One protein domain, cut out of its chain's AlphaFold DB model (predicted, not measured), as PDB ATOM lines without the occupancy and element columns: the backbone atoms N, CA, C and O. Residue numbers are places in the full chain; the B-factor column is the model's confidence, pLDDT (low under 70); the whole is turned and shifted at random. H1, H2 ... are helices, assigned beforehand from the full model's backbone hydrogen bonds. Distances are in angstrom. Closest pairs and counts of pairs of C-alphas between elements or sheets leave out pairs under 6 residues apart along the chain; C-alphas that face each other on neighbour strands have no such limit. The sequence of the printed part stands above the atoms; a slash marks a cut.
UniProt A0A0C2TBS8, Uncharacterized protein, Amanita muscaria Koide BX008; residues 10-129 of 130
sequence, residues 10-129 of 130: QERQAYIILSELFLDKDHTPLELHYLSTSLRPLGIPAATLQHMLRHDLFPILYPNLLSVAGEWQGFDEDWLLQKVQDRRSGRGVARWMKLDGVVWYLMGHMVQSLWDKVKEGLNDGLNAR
ATOM      1  N   GLN A  10     104.206 127.300 102.888       96.56
ATOM      2  CA  GLN A  10     105.215 127.372 103.942       96.56
ATOM      3  C   GLN A  10     104.888 126.419 105.095       96.56
ATOM      4  O   GLN A  10     105.779 125.739 105.596       96.56
ATOM      5  N   GLU A  11     103.618 126.324 105.503       96.00
ATOM      6  CA  GLU A  11     103.215 125.360 106.530       96.00
ATOM      7  C   GLU A  11     103.396 123.916 106.056       96.00
ATOM      8  O   GLU A  11     103.882 123.097 106.829       96.00
ATOM      9  N   ARG A  12     103.079 123.600 104.790       96.75
ATOM     10  CA  ARG A  12     103.330 122.269 104.201       96.75
ATOM     11  C   ARG A  12     104.802 121.882 104.316       96.75
ATOM     12  O   ARG A  12     105.111 120.811 104.826       96.75
ATOM     13  N   GLN A  13     105.701 122.781 103.913       97.62
ATOM     14  CA  GLN A  13     107.146 122.568 104.031       97.62
ATOM     15  C   GLN A  13     107.583 122.414 105.490       97.62
ATOM     16  O   GLN A  13     108.363 121.520 105.808       97.62
ATOM     17  N   ALA A  14     107.051 123.240 106.392       98.06
ATOM     18  CA  ALA A  14     107.344 123.118 107.812       98.06
ATOM     19  C   ALA A  14     106.871 121.780 108.391       98.06
ATOM     20  O   ALA A  14     107.586 121.214 109.209       98.06
ATOM     21  N   TYR A  15     105.725 121.239 107.965       97.81
ATOM     22  CA  TYR A  15     105.277 119.919 108.411       97.81
ATOM     23  C   TYR A  15     106.229 118.808 108.007       97.81
ATOM     24  O   TYR A  15     106.570 117.989 108.853       97.81
ATOM     25  N   ILE A  16     106.681 118.809 106.753       97.25
ATOM     26  CA  ILE A  16     107.630 117.814 106.247       97.25
ATOM     27  C   ILE A  16     108.929 117.894 107.057       97.25
ATOM     28  O   ILE A  16     109.351 116.904 107.647       97.25
ATOM     29  N   ILE A  17     109.499 119.094 107.208       97.81
ATOM     30  CA  ILE A  17     110.752 119.286 107.952       97.81
ATOM     31  C   ILE A  17     110.596 118.917 109.436       97.81
ATOM     32  O   ILE A  17     111.454 118.248 110.001       97.81
ATOM     33  N   LEU A  18     109.512 119.335 110.096       97.94
ATOM     34  CA  LEU A  18     109.268 119.000 111.504       97.94
ATOM     35  C   LEU A  18     108.972 117.509 111.707       97.94
ATOM     36  O   LEU A  18     109.221 117.002 112.800       97.94
ATOM     37  N   SER A  19     108.447 116.811 110.692       97.19
ATOM     38  CA  SER A  19     108.155 115.378 110.779       97.19
ATOM     39  C   SER A  19     109.415 114.534 110.953       97.19
ATOM     40  O   SER A  19     109.351 113.511 111.624       97.19
ATOM     41  N   GLU A  20     110.568 115.010 110.475       96.12
ATOM     42  CA  GLU A  20     111.862 114.346 110.666       96.12
ATOM     43  C   GLU A  20     112.147 114.056 112.144       96.12
ATOM     44  O   GLU A  20     112.680 113.000 112.454       96.12
ATOM     45  N   LEU A  21     111.721 114.933 113.064       95.69
ATOM     46  CA  LEU A  21     111.900 114.761 114.515       95.69
ATOM     47  C   LEU A  21     111.145 113.559 115.109       95.69
ATOM     48  O   LEU A  21     111.280 113.277 116.299       95.69
ATOM     49  N   PHE A  22     110.302 112.907 114.310       95.00
ATOM     50  CA  PHE A  22     109.532 111.729 114.690       95.00
ATOM     51  C   PHE A  22     110.059 110.440 114.060       95.00
ATOM     52  O   PHE A  22     109.453 109.390 114.278       95.00
ATOM     53  N   LEU A  23     111.141 110.493 113.279       91.94
ATOM     54  CA  LEU A  23     111.787 109.287 112.770       91.94
ATOM     55  C   LEU A  23     112.433 108.515 113.921       91.94
ATOM     56  O   LEU A  23     112.997 109.099 114.843       91.94
ATOM     57  N   ASP A  24     112.344 107.192 113.856       84.88
ATOM     58  CA  ASP A  24     112.872 106.289 114.884       84.88
ATOM     59  C   ASP A  24     114.384 106.089 114.685       84.88
ATOM     60  O   ASP A  24     114.870 105.007 114.367       84.88
ATOM     61  N   LYS A  25     115.135 107.192 114.766       85.62
ATOM     62  CA  LYS A  25     116.590 107.215 114.616       85.62
ATOM     63  C   LYS A  25     117.229 108.218 115.565       85.62
ATOM     64  O   LYS A  25     116.623 109.209 115.973       85.62
ATOM     65  N   ASP A  26     118.505 107.998 115.853       85.69
ATOM     66  CA  ASP A  26     119.306 108.981 116.571       85.69
ATOM     67  C   ASP A  26     119.539 110.215 115.694       85.69
ATOM     68  O   ASP A  26     120.156 110.140 114.631       85.69
ATOM     69  N   HIS A  27     119.080 111.372 116.171       89.44
ATOM     70  CA  HIS A  27     119.332 112.648 115.516       89.44
ATOM     71  C   HIS A  27     120.690 113.217 115.913       89.44
ATOM     72  O   HIS A  27     120.941 113.576 117.069       89.44
ATOM     73  N   THR A  28     121.561 113.377 114.926       93.38
ATOM     74  CA  THR A  28     122.856 114.027 115.106       93.38
ATOM     75  C   THR A  28     122.699 115.544 115.297       93.38
ATOM     76  O   THR A  28     121.751 116.153 114.792       93.38
ATOM     77  N   PRO A  29     123.653 116.220 115.969       92.81
ATOM     78  CA  PRO A  29     123.637 117.683 116.081       92.81
ATOM     79  C   PRO A  29     123.606 118.398 114.723       92.81
ATOM     80  O   PRO A  29     122.983 119.449 114.585       92.81
ATOM     81  N   LEU A  30     124.260 117.812 113.715       92.50
ATOM     82  CA  LEU A  30     124.291 118.338 112.356       92.50
ATOM     83  C   LEU A  30     122.907 118.273 111.691       92.50
ATOM     84  O   LEU A  30     122.477 119.262 111.105       92.50
ATOM     85  N   GLU A  31     122.182 117.158 111.824       94.19
ATOM     86  CA  GLU A  31     120.803 117.043 111.324       94.19
ATOM     87  C   GLU A  31     119.881 118.077 111.980       94.19
ATOM     88  O   GLU A  31     119.165 118.789 111.282       94.19
ATOM     89  N   LEU A  32     119.946 118.248 113.303       95.44
ATOM     90  CA  LEU A  32     119.127 119.244 114.012       95.44
ATOM     91  C   LEU A  32     119.460 120.684 113.581       95.44
ATOM     92  O   LEU A  32     118.568 121.533 113.449       95.44
ATOM     93  N   HIS A  33     120.735 120.962 113.296       94.38
ATOM     94  CA  HIS A  33     121.144 122.228 112.697       94.38
ATOM     95  C   HIS A  33     120.553 122.410 111.291       94.38
ATOM     96  O   HIS A  33     120.035 123.486 110.986       94.38
ATOM     97  N   TYR A  34     120.566 121.369 110.452       94.38
ATOM     98  CA  TYR A  34     119.942 121.400 109.125       94.38
ATOM     99  C   TYR A  34     118.429 121.632 109.181       94.38
ATOM    100  O   TYR A  34     117.910 122.419 108.388       94.38
ATOM    101  N   LEU A  35     117.714 121.029 110.136       96.50
ATOM    102  CA  LEU A  35     116.287 121.308 110.334       96.50
ATOM    103  C   LEU A  35     116.065 122.785 110.670       96.50
ATOM    104  O   LEU A  35     115.222 123.449 110.067       96.50
ATOM    105  N   SER A  36     116.881 123.331 111.573       96.38
ATOM    106  CA  SER A  36     116.824 124.747 111.946       96.38
ATOM    107  C   SER A  36     117.026 125.651 110.731       96.38
ATOM    108  O   SER A  36     116.217 126.542 110.479       96.38
ATOM    109  N   THR A  37     118.085 125.427 109.947       95.06
ATOM    110  CA  THR A  37     118.399 126.252 108.770       95.06
ATOM    111  C   THR A  37     117.367 126.111 107.657       95.06
ATOM    112  O   THR A  37     117.115 127.098 106.969       95.06
ATOM    113  N   SER A  38     116.719 124.951 107.536       97.00
ATOM    114  CA  SER A  38     115.632 124.704 106.579       97.00
ATOM    115  C   SER A  38     114.318 125.379 106.987       97.00
ATOM    116  O   SER A  38     113.577 125.852 106.128       97.00
ATOM    117  N   LEU A  39     114.042 125.502 108.291       97.19
ATOM    118  CA  LEU A  39     112.845 126.176 108.813       97.19
ATOM    119  C   LEU A  39     112.950 127.708 108.769       97.19
ATOM    120  O   LEU A  39     111.953 128.384 108.517       97.19
ATOM    121  N   ARG A  40     114.145 128.282 108.976       94.81
ATOM    122  CA  ARG A  40     114.360 129.747 108.968       94.81
ATOM    123  C   ARG A  40     113.793 130.481 107.739       94.81
ATOM    124  O   ARG A  40     113.101 131.478 107.943       94.81
ATOM    125  N   PRO A  41     114.078 130.078 106.481       95.50
ATOM    126  CA  PRO A  41     113.612 130.810 105.301       95.50
ATOM    127  C   PRO A  41     112.090 130.785 105.127       95.50
ATOM    128  O   PRO A  41     111.566 131.616 104.390       95.50
ATOM    129  N   LEU A  42     111.371 129.892 105.821       95.31
ATOM    130  CA  LEU A  42     109.908 129.837 105.776       95.31
ATOM    131  C   LEU A  42     109.254 131.036 106.477       95.31
ATOM    132  O   LEU A  42     108.074 131.302 106.256       95.31
ATOM    133  N   GLY A  43     109.994 131.754 107.333       94.44
ATOM    134  CA  GLY A  43     109.499 132.939 108.038       94.44
ATOM    135  C   GLY A  43     108.418 132.647 109.087       94.44
ATOM    136  O   GLY A  43     107.773 133.574 109.572       94.44
ATOM    137  N   ILE A  44     108.210 131.376 109.445       95.31
ATOM    138  CA  ILE A  44     107.222 130.966 110.445       95.31
ATOM    139  C   ILE A  44     107.819 131.158 111.850       95.31
ATOM    140  O   ILE A  44     108.907 130.642 112.122       95.31
ATOM    141  N   PRO A  45     107.132 131.860 112.773       94.94
ATOM    142  CA  PRO A  45     107.622 132.044 114.135       94.94
ATOM    143  C   PRO A  45     107.850 130.712 114.857       94.94
ATOM    144  O   PRO A  45     107.033 129.795 114.755       94.94
ATOM    145  N   ALA A  46     108.898 130.630 115.682       95.94
ATOM    146  CA  ALA A  46     109.203 129.423 116.454       95.94
ATOM    147  C   ALA A  46     108.025 128.961 117.335       95.94
ATOM    148  O   ALA A  46     107.788 127.766 117.474       95.94
ATOM    149  N   ALA A  47     107.240 129.893 117.888       95.44
ATOM    150  CA  ALA A  47     106.031 129.560 118.645       95.44
ATOM    151  C   ALA A  47     104.961 128.865 117.778       95.44
ATOM    152  O   ALA A  47     104.309 127.929 118.237       95.44
ATOM    153  N   THR A  48     104.810 129.282 116.518       96.06
ATOM    154  CA  THR A  48     103.890 128.662 115.555       96.06
ATOM    155  C   THR A  48     104.387 127.284 115.129       96.06
ATOM    156  O   THR A  48     103.604 126.340 115.122       96.06
ATOM    157  N   LEU A  49     105.688 127.126 114.870       97.75
ATOM    158  CA  LEU A  49     106.296 125.819 114.587       97.75
ATOM    159  C   LEU A  49     106.121 124.845 115.762       97.75
ATOM    160  O   LEU A  49     105.735 123.696 115.565       97.75
ATOM    161  N   GLN A  50     106.310 125.322 116.994       97.19
ATOM    162  CA  GLN A  50     106.062 124.530 118.199       97.19
ATOM    163  C   GLN A  50     104.587 124.124 118.323       97.19
ATOM    164  O   GLN A  50     104.286 122.995 118.712       97.19
ATOM    165  N   HIS A  51     103.660 125.025 117.983       95.31
ATOM    166  CA  HIS A  51     102.236 124.707 117.948       95.31
ATOM    167  C   HIS A  51     101.933 123.618 116.910       95.31
ATOM    168  O   HIS A  51     101.249 122.652 117.238       95.31
ATOM    169  N   MET A  52     102.466 123.737 115.691       96.31
ATOM    170  CA  MET A  52     102.321 122.732 114.631       96.31
ATOM    171  C   MET A  52     102.866 121.369 115.074       96.31
ATOM    172  O   MET A  52     102.173 120.359 114.973       96.31
ATOM    173  N   LEU A  53     104.072 121.343 115.646       97.31
ATOM    174  CA  LEU A  53     104.689 120.123 116.163       97.31
ATOM    175  C   LEU A  53     103.813 119.455 117.230       97.31
ATOM    176  O   LEU A  53     103.549 118.258 117.151       97.31
ATOM    177  N   ARG A  54     103.324 120.224 118.207       95.50
ATOM    178  CA  ARG A  54     102.545 119.698 119.336       95.50
ATOM    179  C   ARG A  54     101.129 119.275 118.956       95.50
ATOM    180  O   ARG A  54     100.645 118.255 119.439       95.50
ATOM    181  N   HIS A  55     100.428 120.102 118.191       92.94
ATOM    182  CA  HIS A  55      98.986 119.956 118.002       92.94
ATOM    183  C   HIS A  55      98.617 119.269 116.699       92.94
ATOM    184  O   HIS A  55      97.581 118.603 116.669       92.94
ATOM    185  N   ASP A  56      99.454 119.381 115.670       94.19
ATOM    186  CA  ASP A  56      99.166 118.819 114.357       94.19
ATOM    187  C   ASP A  56      99.959 117.524 114.139       94.19
ATOM    188  O   ASP A  56      99.347 116.509 113.829       94.19
ATOM    189  N   LEU A  57     101.279 117.520 114.377       95.94
ATOM    190  CA  LEU A  57     102.149 116.373 114.070       95.94
ATOM    191  C   LEU A  57     102.210 115.317 115.165       95.94
ATOM    192  O   LEU A  57     102.020 114.135 114.886       95.94
ATOM    193  N   PHE A  58     102.473 115.720 116.410       95.50
ATOM    194  CA  PHE A  58     102.739 114.776 117.494       95.50
ATOM    195  C   PHE A  58     101.650 113.705 117.636       95.50
ATOM    196  O   PHE A  58     101.999 112.529 117.641       95.50
ATOM    197  N   PRO A  59     100.345 114.031 117.641       93.44
ATOM    198  CA  PRO A  59      99.289 113.022 117.751       93.44
ATOM    199  C   PRO A  59      99.230 112.027 116.587       93.44
ATOM    200  O   PRO A  59      98.666 110.947 116.745       93.44
ATOM    201  N   ILE A  60      99.775 112.394 115.424       93.38
ATOM    202  CA  ILE A  60      99.853 111.541 114.235       93.38
ATOM    203  C   ILE A  60     101.099 110.649 114.313       93.38
ATOM    204  O   ILE A  60     101.011 109.460 114.014       93.38
ATOM    205  N   LEU A  61     102.240 111.216 114.717       94.94
ATOM    206  CA  LEU A  61     103.560 110.614 114.513       94.94
ATOM    207  C   LEU A  61     104.212 110.030 115.774       94.94
ATOM    208  O   LEU A  61     105.119 109.214 115.646       94.94
ATOM    209  N   TYR A  62     103.745 110.361 116.986       91.94
ATOM    210  CA  TYR A  62     104.308 109.786 118.218       91.94
ATOM    211  C   TYR A  62     104.320 108.244 118.262       91.94
ATOM    212  O   TYR A  62     105.240 107.710 118.879       91.94
ATOM    213  N   PRO A  63     103.379 107.497 117.631       90.38
ATOM    214  CA  PRO A  63     103.453 106.039 117.642       90.38
ATOM    215  C   PRO A  63     104.708 105.503 116.945       90.38
ATOM    216  O   PRO A  63     105.154 104.412 117.289       90.38
ATOM    217  N   ASN A  64     105.299 106.265 116.013       89.06
ATOM    218  CA  ASN A  64     106.539 105.878 115.341       89.06
ATOM    219  C   ASN A  64     107.706 105.763 116.327       89.06
ATOM    220  O   ASN A  64     108.471 104.812 116.257       89.06
ATOM    221  N   LEU A  65     107.765 106.667 117.312       86.12
ATOM    222  CA  LEU A  65     108.797 106.693 118.354       86.12
ATOM    223  C   LEU A  65     108.688 105.534 119.363       86.12
ATOM    224  O   LEU A  65     109.556 105.368 120.215       86.12
ATOM    225  N   LEU A  66     107.589 104.775 119.329       85.19
ATOM    226  CA  LEU A  66     107.355 103.613 120.194       85.19
ATOM    227  C   LEU A  66     107.573 102.283 119.459       85.19
ATOM    228  O   LEU A  66     107.525 101.222 120.086       85.19
ATOM    229  N   SER A  67     107.758 102.324 118.139       79.69
ATOM    230  CA  SER A  67     108.004 101.141 117.321       79.69
ATOM    231  C   SER A  67     109.478 100.761 117.397       79.69
ATOM    232  O   SER A  67     110.335 101.618 117.287       79.69
ATOM    233  N   VAL A  68     109.781  99.468 117.541       66.62
ATOM    234  CA  VAL A  68     111.167  98.947 117.565       66.62
ATOM    235  C   VAL A  68     111.821  98.974 116.168       66.62
ATOM    236  O   VAL A  68     113.029  98.807 116.034       66.62
ATOM    237  N   ALA A  69     111.008  99.141 115.125       70.00
ATOM    238  CA  ALA A  69     111.423  99.281 113.734       70.00
ATOM    239  C   ALA A  69     110.544 100.350 113.065       70.00
ATOM    240  O   ALA A  69     109.782 100.043 112.147       70.00
ATOM    241  N   GLY A  70     110.526 101.564 113.625       69.31
ATOM    242  CA  GLY A  70     109.774 102.681 113.049       69.31
ATOM    243  C   GLY A  70     110.304 103.110 111.676       69.31
ATOM    244  O   GLY A  70     111.260 102.549 111.143       69.31
ATOM    245  N   GLU A  71     109.682 104.126 111.084       78.25
ATOM    246  CA  GLU A  71     110.150 104.711 109.828       78.25
ATOM    247  C   GLU A  71     111.491 105.427 110.015       78.25
ATOM    248  O   GLU A  71     111.655 106.231 110.940       78.25
ATOM    249  N   TRP A  72     112.440 105.144 109.113       78.06
ATOM    250  CA  TRP A  72     113.806 105.693 109.130       78.06
ATOM    251  C   TRP A  72     114.127 106.572 107.909       78.06
ATOM    252  O   TRP A  72     115.099 107.326 107.947       78.06
ATOM    253  N   GLN A  73     113.343 106.479 106.825       81.25
ATOM    254  CA  GLN A  73     113.615 107.152 105.539       81.25
ATOM    255  C   GLN A  73     112.707 108.361 105.252       81.25
ATOM    256  O   GLN A  73     112.671 108.837 104.119       81.25
ATOM    257  N   GLY A  74     112.011 108.881 106.265       86.12
ATOM    258  CA  GLY A  74     111.022 109.947 106.092       86.12
ATOM    259  C   GLY A  74     109.595 109.404 106.009       86.12
ATOM    260  O   GLY A  74     109.370 108.208 105.831       86.12
ATOM    261  N   PHE A  75     108.621 110.299 106.159       92.25
ATOM    262  CA  PHE A  75     107.204 109.982 105.983       92.25
ATOM    263  C   PHE A  75     106.757 110.323 104.559       92.25
ATOM    264  O   PHE A  75     107.252 111.276 103.963       92.25
ATOM    265  N   ASP A  76     105.774 109.587 104.037       94.19
ATOM    266  CA  ASP A  76     105.108 109.958 102.786       94.19
ATOM    267  C   ASP A  76     104.442 111.339 102.933       94.19
ATOM    268  O   ASP A  76     103.588 111.545 103.805       94.19
ATOM    269  N   GLU A  77     104.878 112.305 102.117       94.50
ATOM    270  CA  GLU A  77     104.483 113.712 102.255       94.50
ATOM    271  C   GLU A  77     102.981 113.906 102.020       94.50
ATOM    272  O   GLU A  77     102.319 114.610 102.787       94.50
ATOM    273  N   ASP A  78     102.421 113.258 100.996       94.00
ATOM    274  CA  ASP A  78     101.002 113.374 100.652       94.00
ATOM    275  C   ASP A  78     100.120 112.796 101.766       94.00
ATOM    276  O   ASP A  78      99.148 113.427 102.198       94.00
ATOM    277  N   TRP A  79     100.494 111.630 102.298       94.69
ATOM    278  CA  TRP A  79      99.850 111.026 103.456       94.69
ATOM    279  C   TRP A  79      99.918 111.939 104.683       94.69
ATOM    280  O   TRP A  79      98.891 112.170 105.332       94.69
ATOM    281  N   LEU A  80     101.095 112.490 104.994       95.75
ATOM    282  CA  LEU A  80     101.292 113.358 106.153       95.75
ATOM    283  C   LEU A  80     100.411 114.608 106.061       95.75
ATOM    284  O   LEU A  80      99.679 114.936 107.001       95.75
ATOM    285  N   LEU A  81     100.454 115.295 104.919       94.62
ATOM    286  CA  LEU A  81      99.693 116.518 104.691       94.62
ATOM    287  C   LEU A  81      98.185 116.259 104.716       94.62
ATOM    288  O   LEU A  81      97.444 117.063 105.288       94.62
ATOM    289  N   GLN A  82      97.728 115.122 104.183       92.69
ATOM    290  CA  GLN A  82      96.327 114.719 104.285       92.69
ATOM    291  C   GLN A  82      95.908 114.518 105.748       92.69
ATOM    292  O   GLN A  82      94.869 115.033 106.161       92.69
ATOM    293  N   LYS A  83      96.721 113.832 106.567       92.69
ATOM    294  CA  LYS A  83      96.417 113.620 107.994       92.69
ATOM    295  C   LYS A  83      96.351 114.927 108.775       92.69
ATOM    296  O   LYS A  83      95.449 115.108 109.596       92.69
ATOM    297  N   VAL A  84      97.271 115.846 108.504       92.69
ATOM    298  CA  VAL A  84      97.263 117.189 109.091       92.69
ATOM    299  C   VAL A  84      96.002 117.955 108.687       92.69
ATOM    300  O   VAL A  84      95.343 118.559 109.537       92.69
ATOM    301  N   GLN A  85      95.629 117.912 107.407       90.81
ATOM    302  CA  GLN A  85      94.444 118.602 106.905       90.81
ATOM    303  C   GLN A  85      93.154 118.037 107.513       90.81
ATOM    304  O   GLN A  85      92.307 118.806 107.976       90.81
ATOM    305  N   ASP A  86      93.023 116.711 107.590       87.56
ATOM    306  CA  ASP A  86      91.891 116.041 108.237       87.56
ATOM    307  C   ASP A  86      91.744 116.502 109.689       87.56
ATOM    308  O   ASP A  86      90.643 116.814 110.152       87.56
ATOM    309  N   ARG A  87      92.874 116.609 110.392       86.12
ATOM    310  CA  ARG A  87      92.935 117.017 111.791       86.12
ATOM    311  C   ARG A  87      92.551 118.484 112.000       86.12
ATOM    312  O   ARG A  87      91.814 118.778 112.942       86.12
ATOM    313  N   ARG A  88      92.969 119.387 111.106       86.00
ATOM    314  CA  ARG A  88      92.551 120.801 111.123       86.00
ATOM    315  C   ARG A  88      91.074 120.988 110.742       86.00
ATOM    316  O   ARG A  88      90.421 121.867 111.288       86.00
ATOM    317  N   SER A  89      90.507 120.116 109.903       84.00
ATOM    318  CA  SER A  89      89.136 120.240 109.366       84.00
ATOM    319  C   SER A  89      87.969 120.032 110.359       84.00
ATOM    320  O   SER A  89      86.800 120.107 109.975       84.00
ATOM    321  N   GLY A  90      88.232 119.796 111.649       68.62
ATOM    322  CA  GLY A  90      87.230 120.070 112.690       68.62
ATOM    323  C   GLY A  90      86.353 118.908 113.176       68.62
ATOM    324  O   GLY A  90      85.701 119.042 114.216       68.62
ATOM    325  N   ARG A  91      86.311 117.745 112.512       65.69
ATOM    326  CA  ARG A  91      85.415 116.644 112.934       65.69
ATOM    327  C   ARG A  91      85.902 115.968 114.220       65.69
ATOM    328  O   ARG A  91      86.668 115.030 114.156       65.69
ATOM    329  N   GLY A  92      85.414 116.384 115.391       65.62
ATOM    330  CA  GLY A  92      85.774 115.749 116.672       65.62
ATOM    331  C   GLY A  92      87.012 116.336 117.362       65.62
ATOM    332  O   GLY A  92      87.499 115.747 118.327       65.62
ATOM    333  N   VAL A  93      87.456 117.526 116.934       72.56
ATOM    334  CA  VAL A  93      88.629 118.251 117.465       72.56
ATOM    335  C   VAL A  93      88.644 118.334 118.989       72.56
ATOM    336  O   VAL A  93      89.654 118.018 119.608       72.56
ATOM    337  N   ALA A  94      87.517 118.666 119.623       72.38
ATOM    338  CA  ALA A  94      87.459 118.796 121.081       72.38
ATOM    339  C   ALA A  94      87.746 117.476 121.828       72.38
ATOM    340  O   ALA A  94      88.241 117.496 122.956       72.38
ATOM    341  N   ARG A  95      87.426 116.325 121.219       68.50
ATOM    342  CA  ARG A  95      87.669 115.002 121.810       68.50
ATOM    343  C   ARG A  95      89.144 114.631 121.710       68.50
ATOM    344  O   ARG A  95      89.720 114.218 122.712       68.50
ATOM    345  N   TRP A  96      89.748 114.806 120.536       75.62
ATOM    346  CA  TRP A  96      91.164 114.503 120.346       75.62
ATOM    347  C   TRP A  96      92.049 115.483 121.107       75.62
ATOM    348  O   TRP A  96      92.896 115.021 121.847       75.62
ATOM    349  N   MET A  97      91.756 116.790 121.124       78.69
ATOM    350  CA  MET A  97      92.523 117.771 121.915       78.69
ATOM    351  C   MET A  97      92.691 117.384 123.392       78.69
ATOM    352  O   MET A  97      93.756 117.600 123.966       78.69
ATOM    353  N   LYS A  98      91.658 116.799 124.016       81.50
ATOM    354  CA  LYS A  98      91.750 116.305 125.399       81.50
ATOM    355  C   LYS A  98      92.670 115.090 125.515       81.50
ATOM    356  O   LYS A  98      93.508 115.059 126.410       81.50
ATOM    357  N   LEU A  99      92.517 114.109 124.625       85.50
ATOM    358  CA  LEU A  99      93.363 112.913 124.597       85.50
ATOM    359  C   LEU A  99      94.817 113.275 124.284       85.50
ATOM    360  O   LEU A  99      95.719 112.887 125.014       85.50
ATOM    361  N   ASP A 100      95.032 114.104 123.272       88.88
ATOM    362  CA  ASP A 100      96.337 114.584 122.836       88.88
ATOM    363  C   ASP A 100      97.023 115.404 123.925       88.88
ATOM    364  O   ASP A 100      98.233 115.313 124.085       88.88
ATOM    365  N   GLY A 101      96.267 116.162 124.727       89.94
ATOM    366  CA  GLY A 101      96.799 116.843 125.907       89.94
ATOM    367  C   GLY A 101      97.375 115.872 126.942       89.94
ATOM    368  O   GLY A 101      98.457 116.124 127.474       89.94
ATOM    369  N   VAL A 102      96.691 114.750 127.193       92.00
ATOM    370  CA  VAL A 102      97.165 113.693 128.102       92.00
ATOM    371  C   VAL A 102      98.375 112.969 127.512       92.00
ATOM    372  O   VAL A 102      99.381 112.810 128.197       92.00
ATOM    373  N   VAL A 103      98.316 112.573 126.238       92.50
ATOM    374  CA  VAL A 103      99.434 111.886 125.570       92.50
ATOM    375  C   VAL A 103     100.658 112.797 125.493       92.50
ATOM    376  O   VAL A 103     101.760 112.354 125.794       92.50
ATOM    377  N   TRP A 104     100.480 114.083 125.183       94.00
ATOM    378  CA  TRP A 104     101.562 115.067 125.192       94.00
ATOM    379  C   TRP A 104     102.204 115.194 126.572       94.00
ATOM    380  O   TRP A 104     103.425 115.229 126.677       94.00
ATOM    381  N   TYR A 105     101.402 115.249 127.637       94.12
ATOM    382  CA  TYR A 105     101.938 115.311 128.996       94.12
ATOM    383  C   TYR A 105     102.820 114.096 129.321       94.12
ATOM    384  O   TYR A 105     103.873 114.249 129.934       94.12
ATOM    385  N   LEU A 106     102.418 112.903 128.880       93.44
ATOM    386  CA  LEU A 106     103.156 111.669 129.140       93.44
ATOM    387  C   LEU A 106     104.387 111.509 128.233       93.44
ATOM    388  O   LEU A 106     105.446 111.106 128.703       93.44
ATOM    389  N   MET A 107     104.258 111.826 126.945       93.12
ATOM    390  CA  MET A 107     105.185 111.385 125.891       93.12
ATOM    391  C   MET A 107     105.802 112.539 125.083       93.12
ATOM    392  O   MET A 107     106.718 112.325 124.297       93.12
ATOM    393  N   GLY A 108     105.359 113.783 125.281       92.19
ATOM    394  CA  GLY A 108     105.876 114.949 124.550       92.19
ATOM    395  C   GLY A 108     107.374 115.184 124.761       92.19
ATOM    396  O   GLY A 108     108.053 115.694 123.873       92.19
ATOM    397  N   HIS A 109     107.914 114.737 125.898       92.38
ATOM    398  CA  HIS A 109     109.338 114.829 126.219       92.38
ATOM    399  C   HIS A 109     110.245 114.132 125.186       92.38
ATOM    400  O   HIS A 109     111.379 114.571 124.993       92.38
ATOM    401  N   MET A 110     109.738 113.103 124.492       90.50
ATOM    402  CA  MET A 110     110.486 112.347 123.481       90.50
ATOM    403  C   MET A 110     110.917 113.233 122.308       90.50
ATOM    404  O   MET A 110     112.043 113.131 121.836       90.50
ATOM    405  N   VAL A 111     110.047 114.155 121.885       94.06
ATOM    406  CA  VAL A 111     110.327 115.087 120.784       94.06
ATOM    407  C   VAL A 111     110.774 116.463 121.284       94.06
ATOM    408  O   VAL A 111     111.496 117.179 120.593       94.06
ATOM    409  N   GLN A 112     110.380 116.851 122.502       93.94
ATOM    410  CA  GLN A 112     110.633 118.193 123.026       93.94
ATOM    411  C   GLN A 112     112.129 118.501 123.152       93.94
ATOM    412  O   GLN A 112     112.546 119.594 122.787       93.94
ATOM    413  N   SER A 113     112.947 117.532 123.577       93.56
ATOM    414  CA  SER A 113     114.400 117.729 123.682       93.56
ATOM    415  C   SER A 113     115.076 117.983 122.326       93.56
ATOM    416  O   SER A 113     116.041 118.744 122.242       93.56
ATOM    417  N   LEU A 114     114.560 117.379 121.250       95.38
ATOM    418  CA  LEU A 114     115.030 117.616 119.886       95.38
ATOM    419  C   LEU A 114     114.531 118.965 119.365       95.38
ATOM    420  O   LEU A 114     115.298 119.724 118.774       95.38
ATOM    421  N   TRP A 115     113.264 119.291 119.634       97.12
ATOM    422  CA  TRP A 115     112.679 120.584 119.289       97.12
ATOM    423  C   TRP A 115     113.416 121.751 119.954       97.12
ATOM    424  O   TRP A 115     113.665 122.756 119.295       97.12
ATOM    425  N   ASP A 116     113.807 121.625 121.223       96.25
ATOM    426  CA  ASP A 116     114.529 122.678 121.939       96.25
ATOM    427  C   ASP A 116     115.877 122.988 121.260       96.25
ATOM    428  O   ASP A 116     116.179 124.157 121.022       96.25
ATOM    429  N   LYS A 117     116.609 121.966 120.795       95.62
ATOM    430  CA  LYS A 117     117.844 122.142 120.003       95.62
ATOM    431  C   LYS A 117     117.588 122.821 118.653       95.62
ATOM    432  O   LYS A 117     118.350 123.692 118.237       95.62
ATOM    433  N   VAL A 118     116.504 122.453 117.963       97.00
ATOM    434  CA  VAL A 118     116.108 123.116 116.706       97.00
ATOM    435  C   VAL A 118     115.741 124.584 116.959       97.00
ATOM    436  O   VAL A 118     116.107 125.481 116.199       97.00
ATOM    437  N   LYS A 119     115.042 124.860 118.061       96.00
ATOM    438  CA  LYS A 119     114.621 126.204 118.460       96.00
ATOM    439  C   LYS A 119     115.797 127.097 118.854       96.00
ATOM    440  O   LYS A 119     115.801 128.268 118.481       96.00
ATOM    441  N   GLU A 120     116.787 126.565 119.563       93.94
ATOM    442  CA  GLU A 120     118.063 127.248 119.817       93.94
ATOM    443  C   GLU A 120     118.724 127.645 118.494       93.94
ATOM    444  O   GLU A 120     118.992 128.825 118.261       93.94
ATOM    445  N   GLY A 121     118.822 126.694 117.559       92.19
ATOM    446  CA  GLY A 121     119.301 126.952 116.210       92.19
ATOM    447  C   GLY A 121     118.516 128.060 115.502       92.19
ATOM    448  O   GLY A 121     119.116 128.926 114.873       92.19
ATOM    449  N   LEU A 122     117.186 128.106 115.591       92.31
ATOM    450  CA  LEU A 122     116.393 129.197 115.004       92.31
ATOM    451  C   LEU A 122     116.784 130.581 115.561       92.31
ATOM    452  O   LEU A 122     116.880 131.535 114.785       92.31
ATOM    453  N   ASN A 123     117.066 130.677 116.861       86.81
ATOM    454  CA  ASN A 123     117.412 131.930 117.539       86.81
ATOM    455  C   ASN A 123     118.850 132.392 117.250       86.81
ATOM    456  O   ASN A 123     119.074 133.578 117.013       86.81
ATOM    457  N   ASP A 124     119.816 131.473 117.185       81.94
ATOM    458  CA  ASP A 124     121.220 131.811 116.906       81.94
ATOM    459  C   ASP A 124     121.399 132.457 115.527       81.94
ATOM    460  O   ASP A 124     122.183 133.385 115.336       81.94
ATOM    461  N   GLY A 125     120.609 132.011 114.547       64.38
ATOM    462  CA  GLY A 125     120.592 132.595 113.207       64.38
ATOM    463  C   GLY A 125     119.989 133.985 113.104       64.38
ATOM    464  O   GLY A 125     120.320 134.714 112.171       64.38
ATOM    465  N   LEU A 126     119.076 134.322 114.014       61.31
ATOM    466  CA  LEU A 126     118.513 135.664 114.122       61.31
ATOM    467  C   LEU A 126     119.544 136.609 114.744       61.31
ATOM    468  O   LEU A 126     119.765 137.690 114.209       61.31
ATOM    469  N   ASN A 127     120.234 136.162 115.797       61.88
ATOM    470  CA  ASN A 127     121.268 136.948 116.472       61.88
ATOM    471  C   ASN A 127     122.501 137.206 115.588       61.88
ATOM    472  O   ASN A 127     123.104 138.262 115.694       61.88
ATOM    473  N   ALA A 128     122.856 136.287 114.683       61.75
ATOM    474  CA  ALA A 128     123.970 136.470 113.743       61.75
ATOM    475  C   ALA A 128     123.662 137.406 112.549       61.75
ATOM    476  O   ALA A 128     124.544 137.659 111.729       61.75
ATOM    477  N   ARG A 129     122.411 137.864 112.397       55.56
ATOM    478  CA  ARG A 129     121.958 138.756 111.310       55.56
ATOM    479  C   ARG A 129     121.717 140.205 111.766       55.56
ATOM    480  O   ARG A 129     121.323 141.018 110.930       55.56
TER     481      ARG A 129
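AT A GLANCE: This is residues 10 to 129 of the 130 residues of an uncharacterized protein of Amanita muscaria Koide BX008 (UniProt A0A0C2TBS8). Kinked H3 and H1 form the core of a helical body; H2 and H6 pack crosswise at one end, H4 and H5 on two sides of H3 at the other. The all-helix printed part has 120 residues with six named helices, H1 to H6 in order. It is compact, radius of gyration of the C-alphas 14.1 A, spanning 43 by 31 by 28 A.

IN THESE COORDINATES: H3, residues 46 to 66, 26.1 A, begins at C-alpha (109.203, 129.423, 116.454) and kinks 73 degrees near residue 60. H1 is 10 to 22, H2 29 to 42, H4 77 to 88, H5 93 to 107; H6, 109 to 127, 27.0 A, ends at (121.268, 136.948, 116.472).

HOW THE PARTS SIT: By closest C-alphas, H3 touches H1 at Leu 61 and Phe 22, 6.1 A, a steep tilt of 42 degrees; H4 at Asp 56 and Val 84, 5.8 A; H5 at Pro 59 and Asp 100, 6.1 A. H1 and H2 form a hairpin, Gln 10 to Leu 42 5.6 A; H2 touches H6, Ser 36 to Val 118 5.1 A. Every O i to N i+4 pair is within hydrogen-bond range in H4; elsewhere H1 6 of 9, H2 8 of 10, H3 9 of 17, H5 10 of 11, H6 11 of 15.

THE WHOLE: The printed part has no cut and no long link; residues 89 to 95 stand free. pLDDT is under 70 at residues 68, 70, 90 to 92, 95 and 125 to 129.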